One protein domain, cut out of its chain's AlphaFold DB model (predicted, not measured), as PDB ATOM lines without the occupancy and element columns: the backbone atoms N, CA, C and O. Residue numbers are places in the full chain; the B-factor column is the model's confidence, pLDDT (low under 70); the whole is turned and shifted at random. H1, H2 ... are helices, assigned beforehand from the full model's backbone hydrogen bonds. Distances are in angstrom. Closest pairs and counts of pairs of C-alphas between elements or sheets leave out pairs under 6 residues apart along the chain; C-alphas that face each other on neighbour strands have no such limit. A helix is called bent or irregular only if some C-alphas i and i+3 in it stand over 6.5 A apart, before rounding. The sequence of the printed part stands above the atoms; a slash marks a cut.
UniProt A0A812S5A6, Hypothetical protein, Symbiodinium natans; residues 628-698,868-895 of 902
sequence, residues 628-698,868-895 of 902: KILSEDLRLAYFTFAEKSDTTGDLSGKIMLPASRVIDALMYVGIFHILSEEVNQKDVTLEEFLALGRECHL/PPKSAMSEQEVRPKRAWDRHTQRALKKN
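Overview. This is residues 628 to 698 and 868 to 895 of the 902 residues of the protein "Hypothetical protein" of Symbiodinium natans (UniProt A0A812S5A6). A small helical body is built round H1, with H2 and H4 both packed on it at steep angles and the short H3 on H2; a long arm ending in H5 reaches far out from this body and makes the length. Between H1 and H2 the chain runs out in a long loop, residues 642 to 658, that folds back on itself. The printed part has 99 residues with five named helices, H1 to H5 in order, and no named strand; the class is all helix. It is loose, with a radius of gyration of the C-alphas of 16.8 A, and spans 56 by 38 by 23 A.

Arrangement. H1, residues 628 to 641, touches H2, residues 659 to 669, closest at the C-alphas of Ala 637 and Ala 665, 5.1 A; they form a helical hairpin, opposite ways at a steep tilt of 40 degrees. H1 touches H4, residues 686 to 697, closest at the C-alphas of Leu 634 and Leu 690, 6.6 A, opposite ways at a steep tilt of 57 degrees. H2 and H4 are close but not clearly touching, with the C-alphas of Leu 666 and Gly 693 closest at 7.0 A. H3, residues 676 to 679, touches H2, closest at the C-alphas of Ile 663 and Ser 676, 5.6 A. H5, residues 883 to 895, touches no helix. Every O i to N i+4 pair is within hydrogen-bond range in H1, H4 and H5, against 4 of 7 in H2; H3 is too short for one.

Along the chain. H1 is 20.3 A long, beginning at C-alpha 628 (-8.492, 22.233, -37.892). H2 is 16.9 A, irregular, with C-alphas 660 and 663 7.3 A apart; H3 is 5.7 A and H4 16.1 A. H5 is 18.0 A, ending at C-alpha 895 (-13.513, -4.330, -21.413).

Size, cuts and confidence. The C-alphas of Glu 677 and Asn 895 are farthest apart, 57.6 A. Residues 699 to 867 are not printed, and C-alphas 698 and 868 are 23.8 A apart across the cut. The link from H1 to H2 is long. Residues 882 to 888 and 890 to 895 stand free. Residues 645 to 654 and 872 to 895 have pLDDT under 70.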
ATOM      1  N   LYS A 628      -9.239  22.635 -39.096       81.75
ATOM      2  CA  LYS A 628      -8.492  22.233 -37.892       81.75
ATOM      3  C   LYS A 628      -7.021  21.933 -38.164       81.75
ATOM      4  O   LYS A 628      -6.184  22.442 -37.425       81.75
ATOM      5  N   ILE A 629      -6.701  21.209 -39.240       79.88
ATOM      6  CA  ILE A 629      -5.318  20.844 -39.599       79.88
ATOM      7  C   ILE A 629      -4.427  22.088 -39.734       79.88
ATOM      8  O   ILE A 629      -3.382  22.172 -39.092       79.88
ATOM      9  N   LEU A 630      -4.860  23.094 -40.504       83.81
ATOM     10  CA  LEU A 630      -4.080  24.322 -40.707       83.81
ATOM     11  C   LEU A 630      -4.014  25.172 -39.432       83.81
ATOM     12  O   LEU A 630      -2.998  25.810 -39.157       83.81
ATOM     13  N   SER A 631      -5.078  25.163 -38.621       85.75
ATOM     14  CA  SER A 631      -5.071  25.847 -37.324       85.75
ATOM     15  C   SER A 631      -4.090  25.207 -36.330       85.75
ATOM     16  O   SER A 631      -3.429  25.912 -35.568       85.75
ATOM     17  N   GLU A 632      -3.956  23.879 -36.357       83.94
ATOM     18  CA  GLU A 632      -3.007  23.125 -35.540       83.94
ATOM     19  C   GLU A 632      -1.569  23.344 -36.012       83.94
ATOM     20  O   GLU A 632      -0.688  23.546 -35.179       83.94
ATOM     21  N   ASP A 633      -1.332  23.403 -37.324       86.06
ATOM     22  CA  ASP A 633      -0.007  23.708 -37.867       86.06
ATOM     23  C   ASP A 633       0.441  25.144 -37.531       86.06
ATOM     24  O   ASP A 633       1.606  25.360 -37.193       86.06
ATOM     25  N   LEU A 634      -0.476  26.122 -37.510       87.62
ATOM     26  CA  LEU A 634      -0.188  27.474 -37.007       87.62
ATOM     27  C   LEU A 634       0.152  27.472 -35.511       87.62
ATOM     28  O   LEU A 634       1.103  28.134 -35.095       87.62
ATOM     29  N   ARG A 635      -0.574  26.705 -34.687       87.62
ATOM     30  CA  ARG A 635      -0.225  26.550 -33.263       87.62
ATOM     31  C   ARG A 635       1.159  25.928 -33.103       87.62
ATOM     32  O   ARG A 635       1.957  26.423 -32.311       87.62
ATOM     33  N   LEU A 636       1.459  24.887 -33.874       85.19
ATOM     34  CA  LEU A 636       2.758  24.222 -33.861       85.19
ATOM     35  C   LEU A 636       3.888  25.196 -34.208       85.19
ATOM     36  O   LEU A 636       4.910  25.217 -33.521       85.19
ATOM     37  N   ALA A 637       3.700  26.016 -35.241       87.31
ATOM     38  CA  ALA A 637       4.664  27.038 -35.623       87.31
ATOM     39  C   ALA A 637       4.863  28.073 -34.511       87.31
ATOM     40  O   ALA A 637       6.003  28.355 -34.148       87.31
ATOM     41  N   TYR A 638       3.778  28.565 -33.904       87.81
ATOM     42  CA  TYR A 638       3.858  29.506 -32.787       87.81
ATOM     43  C   TYR A 638       4.738  28.963 -31.658       87.81
ATOM     44  O   TYR A 638       5.729  29.588 -31.297       87.81
ATOM     45  N   PHE A 639       4.446  27.765 -31.145       85.69
ATOM     46  CA  PHE A 639       5.214  27.185 -30.038       85.69
ATOM     47  C   PHE A 639       6.646  26.793 -30.412       85.69
ATOM     48  O   PHE A 639       7.491  26.673 -29.531       85.69
ATOM     49  N   THR A 640       6.932  26.600 -31.701       84.88
ATOM     50  CA  THR A 640       8.283  26.282 -32.180       84.88
ATOM     51  C   THR A 640       9.207  27.501 -32.163       84.88
ATOM     52  O   THR A 640      10.402  27.350 -31.921       84.88
ATOM     53  N   PHE A 641       8.668  28.704 -32.380       85.75
ATOM     54  CA  PHE A 641       9.458  29.940 -32.450       85.75
ATOM     55  C   PHE A 641       9.250  30.894 -31.272       85.75
ATOM     56  O   PHE A 641      10.052  31.816 -31.106       85.75
ATOM     57  N   ALA A 642       8.197  30.698 -30.477       84.69
ATOM     58  CA  ALA A 642       7.900  31.551 -29.341       84.69
ATOM     59  C   ALA A 642       8.891  31.339 -28.196       84.69
ATOM     60  O   ALA A 642       9.324  30.224 -27.901       84.69
ATOM     61  N   GLU A 643       9.221  32.435 -27.525       81.94
ATOM     62  CA  GLU A 643      10.148  32.459 -26.401       81.94
ATOM     63  C   GLU A 643       9.382  32.833 -25.125       81.94
ATOM     64  O   GLU A 643       8.310  33.452 -25.155       81.94
ATOM     65  N   LYS A 644       9.901  32.409 -23.969       72.00
ATOM     66  CA  LYS A 644       9.376  32.884 -22.687       72.00
ATOM     67  C   LYS A 644       9.888  34.308 -22.493       72.00
ATOM     68  O   LYS A 644      11.088  34.540 -22.553       72.00
ATOM     69  N   SER A 645       8.976  35.256 -22.300       57.62
ATOM     70  CA  SER A 645       9.333  36.645 -22.016       57.62
ATOM     71  C   SER A 645      10.020  36.742 -20.647       57.62
ATOM     72  O   SER A 645       9.345  36.659 -19.624       57.62
ATOM     73  N   ASP A 646      11.337  36.961 -20.625       54.00
ATOM     74  CA  ASP A 646      12.122  37.171 -19.396       54.00
ATOM     75  C   ASP A 646      12.036  38.619 -18.854       54.00
ATOM     76  O   ASP A 646      12.576  38.930 -17.794       54.00
ATOM     77  N   THR A 647      11.365  39.541 -19.555       50.97
ATOM     78  CA  THR A 647      11.513  40.996 -19.340       50.97
ATOM     79  C   THR A 647      10.528  41.663 -18.379       50.97
ATOM     80  O   THR A 647      10.623  42.869 -18.165       50.97
ATOM     81  N   THR A 648       9.642  40.931 -17.708       44.97
ATOM     82  CA  THR A 648       8.805  41.504 -16.640       44.97
ATOM     83  C   THR A 648       8.613  40.478 -15.540       44.97
ATOM     84  O   THR A 648       8.159  39.374 -15.826       44.97
ATOM     85  N   GLY A 649       8.949  40.843 -14.299       47.91
ATOM     86  CA  GLY A 649       8.858  40.006 -13.096       47.91
ATOM     87  C   GLY A 649       7.435  39.632 -12.661       47.91
ATOM     88  O   GLY A 649       7.127  39.699 -11.475       47.91
ATOM     89  N   ASP A 650       6.581  39.240 -13.604       40.97
ATOM     90  CA  ASP A 650       5.275  38.643 -13.362       40.97
ATOM     91  C   ASP A 650       5.409  37.114 -13.368       40.97
ATOM     92  O   ASP A 650       5.906  36.505 -14.315       40.97
ATOM     93  N   LEU A 651       4.913  36.477 -12.306       46.31
ATOM     94  CA  LEU A 651       4.936  35.026 -12.055       46.31
ATOM     95  C   LEU A 651       4.083  34.187 -13.039       46.31
ATOM     96  O   LEU A 651       3.844  33.003 -12.805       46.31
ATOM     97  N   SER A 652       3.655  34.765 -14.163       48.72
ATOM     98  CA  SER A 652       3.014  34.072 -15.283       48.72
ATOM     99  C   SER A 652       3.748  34.408 -16.583       48.72
ATOM    100  O   SER A 652       3.340  35.311 -17.313       48.72
ATOM    101  N   GLY A 653       4.846  33.706 -16.873       52.62
ATOM    102  CA  GLY A 653       5.600  33.905 -18.113       52.62
ATOM    103  C   GLY A 653       4.712  33.668 -19.337       52.62
ATOM    104  O   GLY A 653       4.483  32.523 -19.729       52.62
ATOM    105  N   LYS A 654       4.181  34.744 -19.930       65.88
ATOM    106  CA  LYS A 654       3.434  34.676 -21.187       65.88
ATOM    107  C   LYS A 654       4.420  34.322 -22.298       65.88
ATOM    108  O   LYS A 654       5.416  35.011 -22.502       65.88
ATOM    109  N   ILE A 655       4.147  33.216 -22.983       78.19
ATOM    110  CA  ILE A 655       4.877  32.790 -24.179       78.19
ATOM    111  C   ILE A 655       4.482  33.757 -25.295       78.19
ATOM    112  O   ILE A 655       3.305  33.797 -25.650       78.19
ATOM    113  N   MET A 656       5.437  34.526 -25.813       83.88
ATOM    114  CA  MET A 656       5.225  35.524 -26.868       83.88
ATOM    115  C   MET A 656       6.104  35.181 -28.069       83.88
ATOM    116  O   MET A 656       7.217  34.675 -27.903       83.88
ATOM    117  N   LEU A 657       5.612  35.444 -29.279       84.75
ATOM    118  CA  LEU A 657       6.401  35.284 -30.497       84.75
ATOM    119  C   LEU A 657       7.134  36.600 -30.806       84.75
ATOM    120  O   LEU A 657       6.453  37.599 -31.064       84.75
ATOM    121  N   PRO A 658       8.483  36.624 -30.797       86.44
ATOM    122  CA  PRO A 658       9.241  37.835 -31.094       86.44
ATOM    123  C   PRO A 658       8.961  38.345 -32.507       86.44
ATOM    124  O   PRO A 658       8.934  37.549 -33.450       86.44
ATOM    125  N   ALA A 659       8.850  39.667 -32.669       85.25
ATOM    126  CA  ALA A 659       8.571  40.327 -33.946       85.25
ATOM    127  C   ALA A 659       9.491  39.836 -35.075       85.25
ATOM    128  O   ALA A 659       9.034  39.596 -36.184       85.25
ATOM    129  N   SER A 660      10.778  39.613 -34.791       85.69
ATOM    130  CA  SER A 660      11.770  39.157 -35.775       85.69
ATOM    131  C   SER A 660      11.503  37.759 -36.347       85.69
ATOM    132  O   SER A 660      11.931  37.481 -37.466       85.69
ATOM    133  N   ARG A 661      10.790  36.894 -35.612       87.00
ATOM    134  CA  ARG A 661      10.537  35.486 -35.967       87.00
ATOM    135  C   ARG A 661       9.105  35.205 -36.415       87.00
ATOM    136  O   ARG A 661       8.792  34.060 -36.741       87.00
ATOM    137  N   VAL A 662       8.233  36.214 -36.463       87.81
ATOM    138  CA  VAL A 662       6.837  36.026 -36.892       87.81
ATOM    139  C   VAL A 662       6.786  35.496 -38.322       87.81
ATOM    140  O   VAL A 662       6.084  34.523 -38.599       87.81
ATOM    141  N   ILE A 663       7.582  36.080 -39.219       88.31
ATOM    142  CA  ILE A 663       7.666  35.616 -40.604       88.31
ATOM    143  C   ILE A 663       8.222  34.189 -40.723       88.31
ATOM    144  O   ILE A 663       7.700  33.411 -41.515       88.31
ATOM    145  N   ASP A 664       9.215  33.814 -39.910       88.31
ATOM    146  CA  ASP A 664       9.786  32.461 -39.909       88.31
ATOM    147  C   ASP A 664       8.743  31.424 -39.478       88.31
ATOM    148  O   ASP A 664       8.636  30.356 -40.084       88.31
ATOM    149  N   ALA A 665       7.904  31.765 -38.495       88.38
ATOM    150  CA  ALA A 665       6.785  30.931 -38.073       88.38
ATOM    151  C   ALA A 665       5.701  30.808 -39.162       88.38
ATOM    152  O   ALA A 665       5.165  29.722 -39.374       88.38
ATOM    153  N   LEU A 666       5.390  31.878 -39.901       88.62
ATOM    154  CA  LEU A 666       4.455  31.804 -41.036       88.62
ATOM    155  C   LEU A 666       5.023  30.950 -42.184       88.62
ATOM    156  O   LEU A 666       4.319  30.101 -42.742       88.62
ATOM    157  N   MET A 667       6.308  31.116 -42.501       87.62
ATOM    158  CA  MET A 667       7.008  30.313 -43.507       87.62
ATOM    159  C   MET A 667       7.079  28.834 -43.123       87.62
ATOM    160  O   MET A 667       6.959  27.966 -43.991       87.62
ATOM    161  N   TYR A 668       7.196  28.526 -41.829       87.56
ATOM    162  CA  TYR A 668       7.175  27.156 -41.315       87.56
ATOM    163  C   TYR A 668       5.913  26.393 -41.754       87.56
ATOM    164  O   TYR A 668       6.003  25.241 -42.179       87.56
ATOM    165  N   VAL A 669       4.756  27.066 -41.763       86.56
ATOM    166  CA  VAL A 669       3.459  26.502 -42.187       86.56
ATOM    167  C   VAL A 669       3.256  26.541 -43.712       86.56
ATOM    168  O   VAL A 669       2.331  25.932 -44.232       86.56
ATOM    169  N   GLY A 670       4.151  27.182 -44.470       83.50
ATOM    170  CA  GLY A 670       4.089  27.238 -45.939       83.50
ATOM    171  C   GLY A 670       3.524  28.540 -46.523       83.50
ATOM    172  O   GLY A 670       3.150  28.592 -47.705       83.50
ATOM    173  N   ILE A 671       3.463  29.606 -45.719       85.69
ATOM    174  CA  ILE A 671       3.064  30.946 -46.158       85.69
ATOM    175  C   ILE A 671       4.311  31.704 -46.645       85.69
ATOM    176  O   ILE A 671       5.141  32.125 -45.846       85.69
ATOM    177  N   PHE A 672       4.420  31.915 -47.961       82.88
ATOM    178  CA  PHE A 672       5.585  32.564 -48.597       82.88
ATOM    179  C   PHE A 672       5.253  33.818 -49.418       82.88
ATOM    180  O   PHE A 672       6.091  34.298 -50.173       82.88
ATOM    181  N   HIS A 673       4.025  34.332 -49.340       80.50
ATOM    182  CA  HIS A 673       3.569  35.456 -50.171       80.50
ATOM    183  C   HIS A 673       3.576  36.809 -49.434       80.50
ATOM    184  O   HIS A 673       2.972  37.771 -49.910       80.50
ATOM    185  N   ILE A 674       4.251  36.877 -48.281       82.94
ATOM    186  CA  ILE A 674       4.336  38.051 -47.404       82.94
ATOM    187  C   ILE A 674       5.807  38.331 -47.097       82.94
ATOM    188  O   ILE A 674       6.581  37.398 -46.879       82.94
ATOM    189  N   LEU A 675       6.186  39.609 -47.112       81.25
ATOM    190  CA  LEU A 675       7.552  40.037 -46.814       81.25
ATOM    191  C   LEU A 675       7.741  40.244 -45.309       81.25
ATOM    192  O   LEU A 675       6.824  40.676 -44.613       81.25
ATOM    193  N   SER A 676       8.957  39.999 -44.816       77.00
ATOM    194  CA  SER A 676       9.310  40.186 -43.401       77.00
ATOM    195  C   SER A 676       8.975  41.589 -42.871       77.00
ATOM    196  O   SER A 676       8.510  41.720 -41.743       77.00
ATOM    197  N   GLU A 677       9.149  42.631 -43.689       75.69
ATOM    198  CA  GLU A 677       8.895  44.041 -43.333       75.69
ATOM    199  C   GLU A 677       7.417  44.343 -43.019       75.69
ATOM    200  O   GLU A 677       7.107  45.263 -42.261       75.69
ATOM    201  N   GLU A 678       6.490  43.560 -43.574       78.00
ATOM    202  CA  GLU A 678       5.049  43.795 -43.427       78.00
ATOM    203  C   GLU A 678       4.509  43.287 -42.090       78.00
ATOM    204  O   GLU A 678       3.469  43.751 -41.628       78.00
ATOM    205  N   VAL A 679       5.211  42.337 -41.469       77.81
ATOM    206  CA  VAL A 679       4.702  41.566 -40.328       77.81
ATOM    207  C   VAL A 679       5.586  41.689 -39.089       77.81
ATOM    208  O   VAL A 679       5.066  41.688 -37.974       77.81
ATOM    209  N   ASN A 680       6.902  41.851 -39.250       80.06
ATOM    210  CA  ASN A 680       7.860  41.890 -38.141       80.06
ATOM    211  C   ASN A 680       7.876  43.255 -37.414       80.06
ATOM    212  O   ASN A 680       8.933  43.847 -37.205       80.06
ATOM    213  N   GLN A 681       6.702  43.781 -37.053       78.81
ATOM    214  CA  GLN A 681       6.540  45.113 -36.451       78.81
ATOM    215  C   GLN A 681       6.368  45.076 -34.929       78.81
ATOM    216  O   GLN A 681       6.805  45.995 -34.240       78.81
ATOM    217  N   LYS A 682       5.718  44.034 -34.395       85.44
ATOM    218  CA  LYS A 682       5.424  43.883 -32.964       85.44
ATOM    219  C   LYS A 682       5.483  42.421 -32.534       85.44
ATOM    220  O   LYS A 682       5.283  41.537 -33.365       85.44
ATOM    221  N   ASP A 683       5.719  42.184 -31.248       85.31
ATOM    222  CA  ASP A 683       5.593  40.851 -30.654       85.31
ATOM    223  C   ASP A 683       4.119  40.437 -30.633       85.31
ATOM    224  O   ASP A 683       3.232  41.260 -30.382       85.31
ATOM    225  N   VAL A 684       3.856  39.165 -30.924       87.19
ATOM    226  CA  VAL A 684       2.505  38.678 -31.227       87.19
ATOM    227  C   VAL A 684       2.111  37.579 -30.243       87.19
ATOM    228  O   VAL A 684       2.890  36.661 -29.975       87.19
ATOM    229  N   THR A 685       0.893  37.666 -29.703       89.19
ATOM    230  CA  THR A 685       0.281  36.596 -28.892       89.19
ATOM    231  C   THR A 685      -0.238  35.450 -29.770       89.19
ATOM    232  O   THR A 685      -0.405  35.602 -30.978       89.19
ATOM    233  N   LEU A 686      -0.561  34.293 -29.180       85.75
ATOM    234  CA  LEU A 686      -1.105  33.158 -29.939       85.75
ATOM    235  C   LEU A 686      -2.389  33.519 -30.709       85.75
ATOM    236  O   LEU A 686      -2.542  33.125 -31.860       85.75
ATOM    237  N   GLU A 687      -3.308  34.264 -30.092       87.75
ATOM    238  CA  GLU A 687      -4.578  34.643 -30.729       87.75
ATOM    239  C   GLU A 687      -4.362  35.601 -31.903       87.75
ATOM    240  O   GLU A 687      -4.920  35.396 -32.982       87.75
ATOM    241  N   GLU A 688      -3.496  36.601 -31.729       88.75
ATOM    242  CA  GLU A 688      -3.126  37.522 -32.804       88.75
ATOM    243  C   GLU A 688      -2.383  36.799 -33.938       88.75
ATOM    244  O   GLU A 688      -2.629  37.089 -35.109       88.75
ATOM    245  N   PHE A 689      -1.526  35.820 -33.624       89.56
ATOM    246  CA  PHE A 689      -0.814  35.024 -34.625       89.56
ATOM    247  C   PHE A 689      -1.762  34.115 -35.412       89.56
ATOM    248  O   PHE A 689      -1.622  33.981 -36.625       89.56
ATOM    249  N   LEU A 690      -2.763  33.521 -34.754       89.31
ATOM    250  CA  LEU A 690      -3.795  32.728 -35.426       89.31
ATOM    251  C   LEU A 690      -4.685  33.596 -36.325       89.31
ATOM    252  O   LEU A 690      -5.008  33.181 -37.437       89.31
ATOM    253  N   ALA A 691      -5.048  34.804 -35.879       88.50
ATOM    254  CA  ALA A 691      -5.795  35.760 -36.694       88.50
ATOM    255  C   ALA A 691      -4.990  36.196 -37.928       88.50
ATOM    256  O   ALA A 691      -5.503  36.153 -39.046       88.50
ATOM    257  N   LEU A 692      -3.708  36.518 -37.741       88.25
ATOM    258  CA  LEU A 692      -2.790  36.830 -38.831       88.25
ATOM    259  C   LEU A 692      -2.653  35.642 -39.795       88.25
ATOM    260  O   LEU A 692      -2.839  35.796 -40.999       88.25
ATOM    261  N   GLY A 693      -2.401  34.438 -39.279       87.44
ATOM    262  CA  GLY A 693      -2.285  33.214 -40.072       87.44
ATOM    263  C   GLY A 693      -3.548  32.893 -40.880       87.44
ATOM    264  O   GLY A 693      -3.435  32.395 -42.003       87.44
ATOM    265  N   ARG A 694      -4.736  33.230 -40.359       89.00
ATOM    266  CA  ARG A 694      -6.022  33.144 -41.073       89.00
ATOM    267  C   ARG A 694      -6.092  34.116 -42.245       89.00
ATOM    268  O   ARG A 694      -6.440  33.690 -43.341       89.00
ATOM    269  N   GLU A 695      -5.718  35.380 -42.052       87.06
ATOM    270  CA  GLU A 695      -5.669  36.369 -43.142       87.06
ATOM    271  C   GLU A 695      -4.618  36.039 -44.211       87.06
ATOM    272  O   GLU A 695      -4.755  36.416 -45.377       87.06
ATOM    273  N   CYS A 696      -3.567  35.317 -43.827       86.69
ATOM    274  CA  CYS A 696      -2.538  34.854 -44.748       86.69
ATOM    275  C   CYS A 696      -2.991  33.633 -45.563       86.69
ATOM    276  O   CYS A 696      -2.678  33.540 -46.744       86.69
ATOM    277  N   HIS A 697      -3.725  32.690 -44.970       86.31
ATOM    278  CA  HIS A 697      -4.185  31.482 -45.672       86.31
ATOM    279  C   HIS A 697      -5.418  31.704 -46.550       86.31
ATOM    280  O   HIS A 697      -5.590  30.989 -47.535       86.31
ATOM    281  N   LEU A 698      -6.277  32.659 -46.189       89.12
ATOM    282  CA  LEU A 698      -7.593  32.839 -46.792       89.12
ATOM    283  C   LEU A 698      -7.769  34.257 -47.339       89.12
ATOM    284  O   LEU A 698      -7.367  35.245 -46.727       89.12
ATOM    285  N   PRO A 868      14.745  25.705 -40.667       81.31
ATOM    286  CA  PRO A 868      14.007  25.999 -39.452       81.31
ATOM    287  C   PRO A 868      14.311  24.980 -38.336       81.31
ATOM    288  O   PRO A 868      14.721  23.843 -38.602       81.31
ATOM    289  N   PRO A 869      14.115  25.370 -37.064       78.88
ATOM    290  CA  PRO A 869      14.274  24.472 -35.928       78.88
ATOM    291  C   PRO A 869      13.300  23.287 -35.999       78.88
ATOM    292  O   PRO A 869      12.237  23.353 -36.615       78.88
ATOM    293  N   LYS A 870      13.663  22.189 -35.322       74.50
ATOM    294  CA  LYS A 870      12.769  21.036 -35.147       74.50
ATOM    295  C   LYS A 870      11.550  21.468 -34.322       74.50
ATOM    296  O   LYS A 870      11.706  22.245 -33.382       74.50
ATOM    297  N   SER A 871      10.372  20.940 -34.650       71.00
ATOM    298  CA  SER A 871       9.121  21.241 -33.942       71.00
ATOM    299  C   SER A 871       9.265  21.088 -32.422       71.00
ATOM    300  O   SER A 871       9.698  20.032 -31.956       71.00
ATOM    301  N   ALA A 872       8.877  22.115 -31.657       61.12
ATOM    302  CA  ALA A 872       9.091  22.151 -30.205       61.12
ATOM    303  C   ALA A 872       8.078  21.330 -29.384       61.12
ATOM    304  O   ALA A 872       8.384  20.944 -28.259       61.12
ATOM    305  N   MET A 873       6.883  21.051 -29.916       56.25
ATOM    306  CA  MET A 873       5.874  20.259 -29.202       56.25
ATOM    307  C   MET A 873       6.125  18.757 -29.350       56.25
ATOM    308  O   MET A 873       6.373  18.264 -30.454       56.25
ATOM    309  N   SER A 874       6.027  18.028 -28.234       48.50
ATOM    310  CA  SER A 874       6.066  16.568 -28.250       48.50
ATOM    311  C   SER A 874       4.823  16.013 -28.957       48.50
ATOM    312  O   SER A 874       3.719  16.551 -28.859       48.50
ATOM    313  N   GLU A 875       5.004  14.912 -29.683       44.62
ATOM    314  CA  GLU A 875       4.019  14.276 -30.573       44.62
ATOM    315  C   GLU A 875       2.667  13.925 -29.915       44.62
ATOM    316  O   GLU A 875       1.676  13.696 -30.611       44.62
ATOM    317  N   GLN A 876       2.618  13.884 -28.581       40.44
ATOM    318  CA  GLN A 876       1.446  13.507 -27.791       40.44
ATOM    319  C   GLN A 876       0.570  14.700 -27.376       40.44
ATOM    320  O   GLN A 876      -0.612  14.506 -27.099       40.44
ATOM    321  N   GLU A 877       1.107  15.923 -27.363       39.75
ATOM    322  CA  GLU A 877       0.406  17.117 -26.858       39.75
ATOM    323  C   GLU A 877      -0.402  17.853 -27.939       39.75
ATOM    324  O   GLU A 877      -1.301  18.625 -27.618       39.75
ATOM    325  N   VAL A 878      -0.124  17.589 -29.221       42.66
ATOM    326  CA  VAL A 878      -0.718  18.325 -30.357       42.66
ATOM    327  C   VAL A 878      -2.016  17.686 -30.882       42.66
ATOM    328  O   VAL A 878      -2.788  18.355 -31.558       42.66
ATOM    329  N   ARG A 879      -2.312  16.412 -30.574       45.38
ATOM    330  CA  ARG A 879      -3.463  15.700 -31.170       45.38
ATOM    331  C   ARG A 879      -4.762  15.796 -30.350       45.38
ATOM    332  O   ARG A 879      -4.787  15.355 -29.200       45.38
ATOM    333  N   PRO A 880      -5.911  16.108 -30.977       38.19
ATOM    334  CA  PRO A 880      -7.178  15.495 -30.602       38.19
ATOM    335  C   PRO A 880      -7.204  14.033 -31.090       38.19
ATOM    336  O   PRO A 880      -6.994  13.736 -32.264       38.19
ATOM    337  N   LYS A 881      -7.454  13.089 -30.175       37.69
ATOM    338  CA  LYS A 881      -7.539  11.643 -30.465       37.69
ATOM    339  C   LYS A 881      -8.527  11.355 -31.611       37.69
ATOM    340  O   LYS A 881      -9.686  11.790 -31.553       37.69
ATOM    341  N   ARG A 882      -8.094  10.589 -32.625       41.28
ATOM    342  CA  ARG A 882      -8.932  10.190 -33.775       41.28
ATOM    343  C   ARG A 882     -10.197   9.460 -33.295       41.28
ATOM    344  O   ARG A 882     -10.246   8.918 -32.189       41.28
ATOM    345  N   ALA A 883     -11.247   9.422 -34.118       37.25
ATOM    346  CA  ALA A 883     -12.466   8.664 -33.803       37.25
ATOM    347  C   ALA A 883     -12.175   7.168 -33.540       37.25
ATOM    348  O   ALA A 883     -12.794   6.572 -32.659       37.25
ATOM    349  N   TRP A 884     -11.166   6.600 -34.215       36.41
ATOM    350  CA  TRP A 884     -10.688   5.235 -33.973       36.41
ATOM    351  C   TRP A 884     -10.068   5.058 -32.579       36.41
ATOM    352  O   TRP A 884     -10.403   4.099 -31.892       36.41
ATOM    353  N   ASP A 885      -9.273   6.024 -32.103       41.28
ATOM    354  CA  ASP A 885      -8.710   6.022 -30.741       41.28
ATOM    355  C   ASP A 885      -9.798   6.149 -29.668       41.28
ATOM    356  O   ASP A 885      -9.689   5.603 -28.570       41.28
ATOM    357  N   ARG A 886     -10.892   6.857 -29.980       44.09
ATOM    358  CA  ARG A 886     -12.079   6.916 -29.116       44.09
ATOM    359  C   ARG A 886     -12.852   5.599 -29.115       44.09
ATOM    360  O   ARG A 886     -13.385   5.239 -28.068       44.09
ATOM    361  N   HIS A 887     -12.890   4.874 -30.233       41.72
ATOM    362  CA  HIS A 887     -13.494   3.542 -30.322       41.72
ATOM    363  C   HIS A 887     -12.664   2.477 -29.603       41.72
ATOM    364  O   HIS A 887     -13.237   1.711 -28.834       41.72
ATOM    365  N   THR A 888     -11.339   2.467 -29.756       44.38
ATOM    366  CA  THR A 888     -10.451   1.554 -29.021       44.38
ATOM    367  C   THR A 888     -10.394   1.896 -27.540       44.38
ATOM    368  O   THR A 888     -10.447   0.979 -26.735       44.38
ATOM    369  N   GLN A 889     -10.402   3.173 -27.130       43.16
ATOM    370  CA  GLN A 889     -10.496   3.534 -25.707       43.16
ATOM    371  C   GLN A 889     -11.885   3.303 -25.104       43.16
ATOM    372  O   GLN A 889     -11.969   2.976 -23.924       43.16
ATOM    373  N   ARG A 890     -12.979   3.444 -25.870       45.88
ATOM    374  CA  ARG A 890     -14.315   3.024 -25.415       45.88
ATOM    375  C   ARG A 890     -14.411   1.508 -25.329       45.88
ATOM    376  O   ARG A 890     -14.954   1.037 -24.345       45.88
ATOM    377  N   ALA A 891     -13.844   0.762 -26.274       47.69
ATOM    378  CA  ALA A 891     -13.760  -0.697 -26.219       47.69
ATOM    379  C   ALA A 891     -12.869  -1.171 -25.058       47.69
ATOM    380  O   ALA A 891     -13.268  -2.055 -24.313       47.69
ATOM    381  N   LEU A 892     -11.731  -0.515 -24.814       43.12
ATOM    382  CA  LEU A 892     -10.861  -0.767 -23.662       43.12
ATOM    383  C   LEU A 892     -11.541  -0.391 -22.343       43.12
ATOM    384  O   LEU A 892     -11.475  -1.176 -21.412       43.12
ATOM    385  N   LYS A 893     -12.251   0.742 -22.247       49.78
ATOM    386  CA  LYS A 893     -13.037   1.095 -21.046       49.78
ATOM    387  C   LYS A 893     -14.229   0.168 -20.822       49.78
ATOM    388  O   LYS A 893     -14.581  -0.066 -19.674       49.78
ATOM    389  N   LYS A 894     -14.840  -0.356 -21.889       48.31
ATOM    390  CA  LYS A 894     -15.922  -1.344 -21.800       48.31
ATOM    391  C   LYS A 894     -15.382  -2.709 -21.357       48.31
ATOM    392  O   LYS A 894     -16.003  -3.344 -20.521       48.31
ATOM    393  N   ASN A 895     -14.183  -3.085 -21.807       47.44
ATOM    394  CA  ASN A 895     -13.513  -4.330 -21.413       47.44
ATOM    395  C   ASN A 895     -12.838  -4.258 -20.027       47.44
ATOM    396  O   ASN A 895     -12.736  -5.272 -19.352       47.44
TER     397      ASN A 895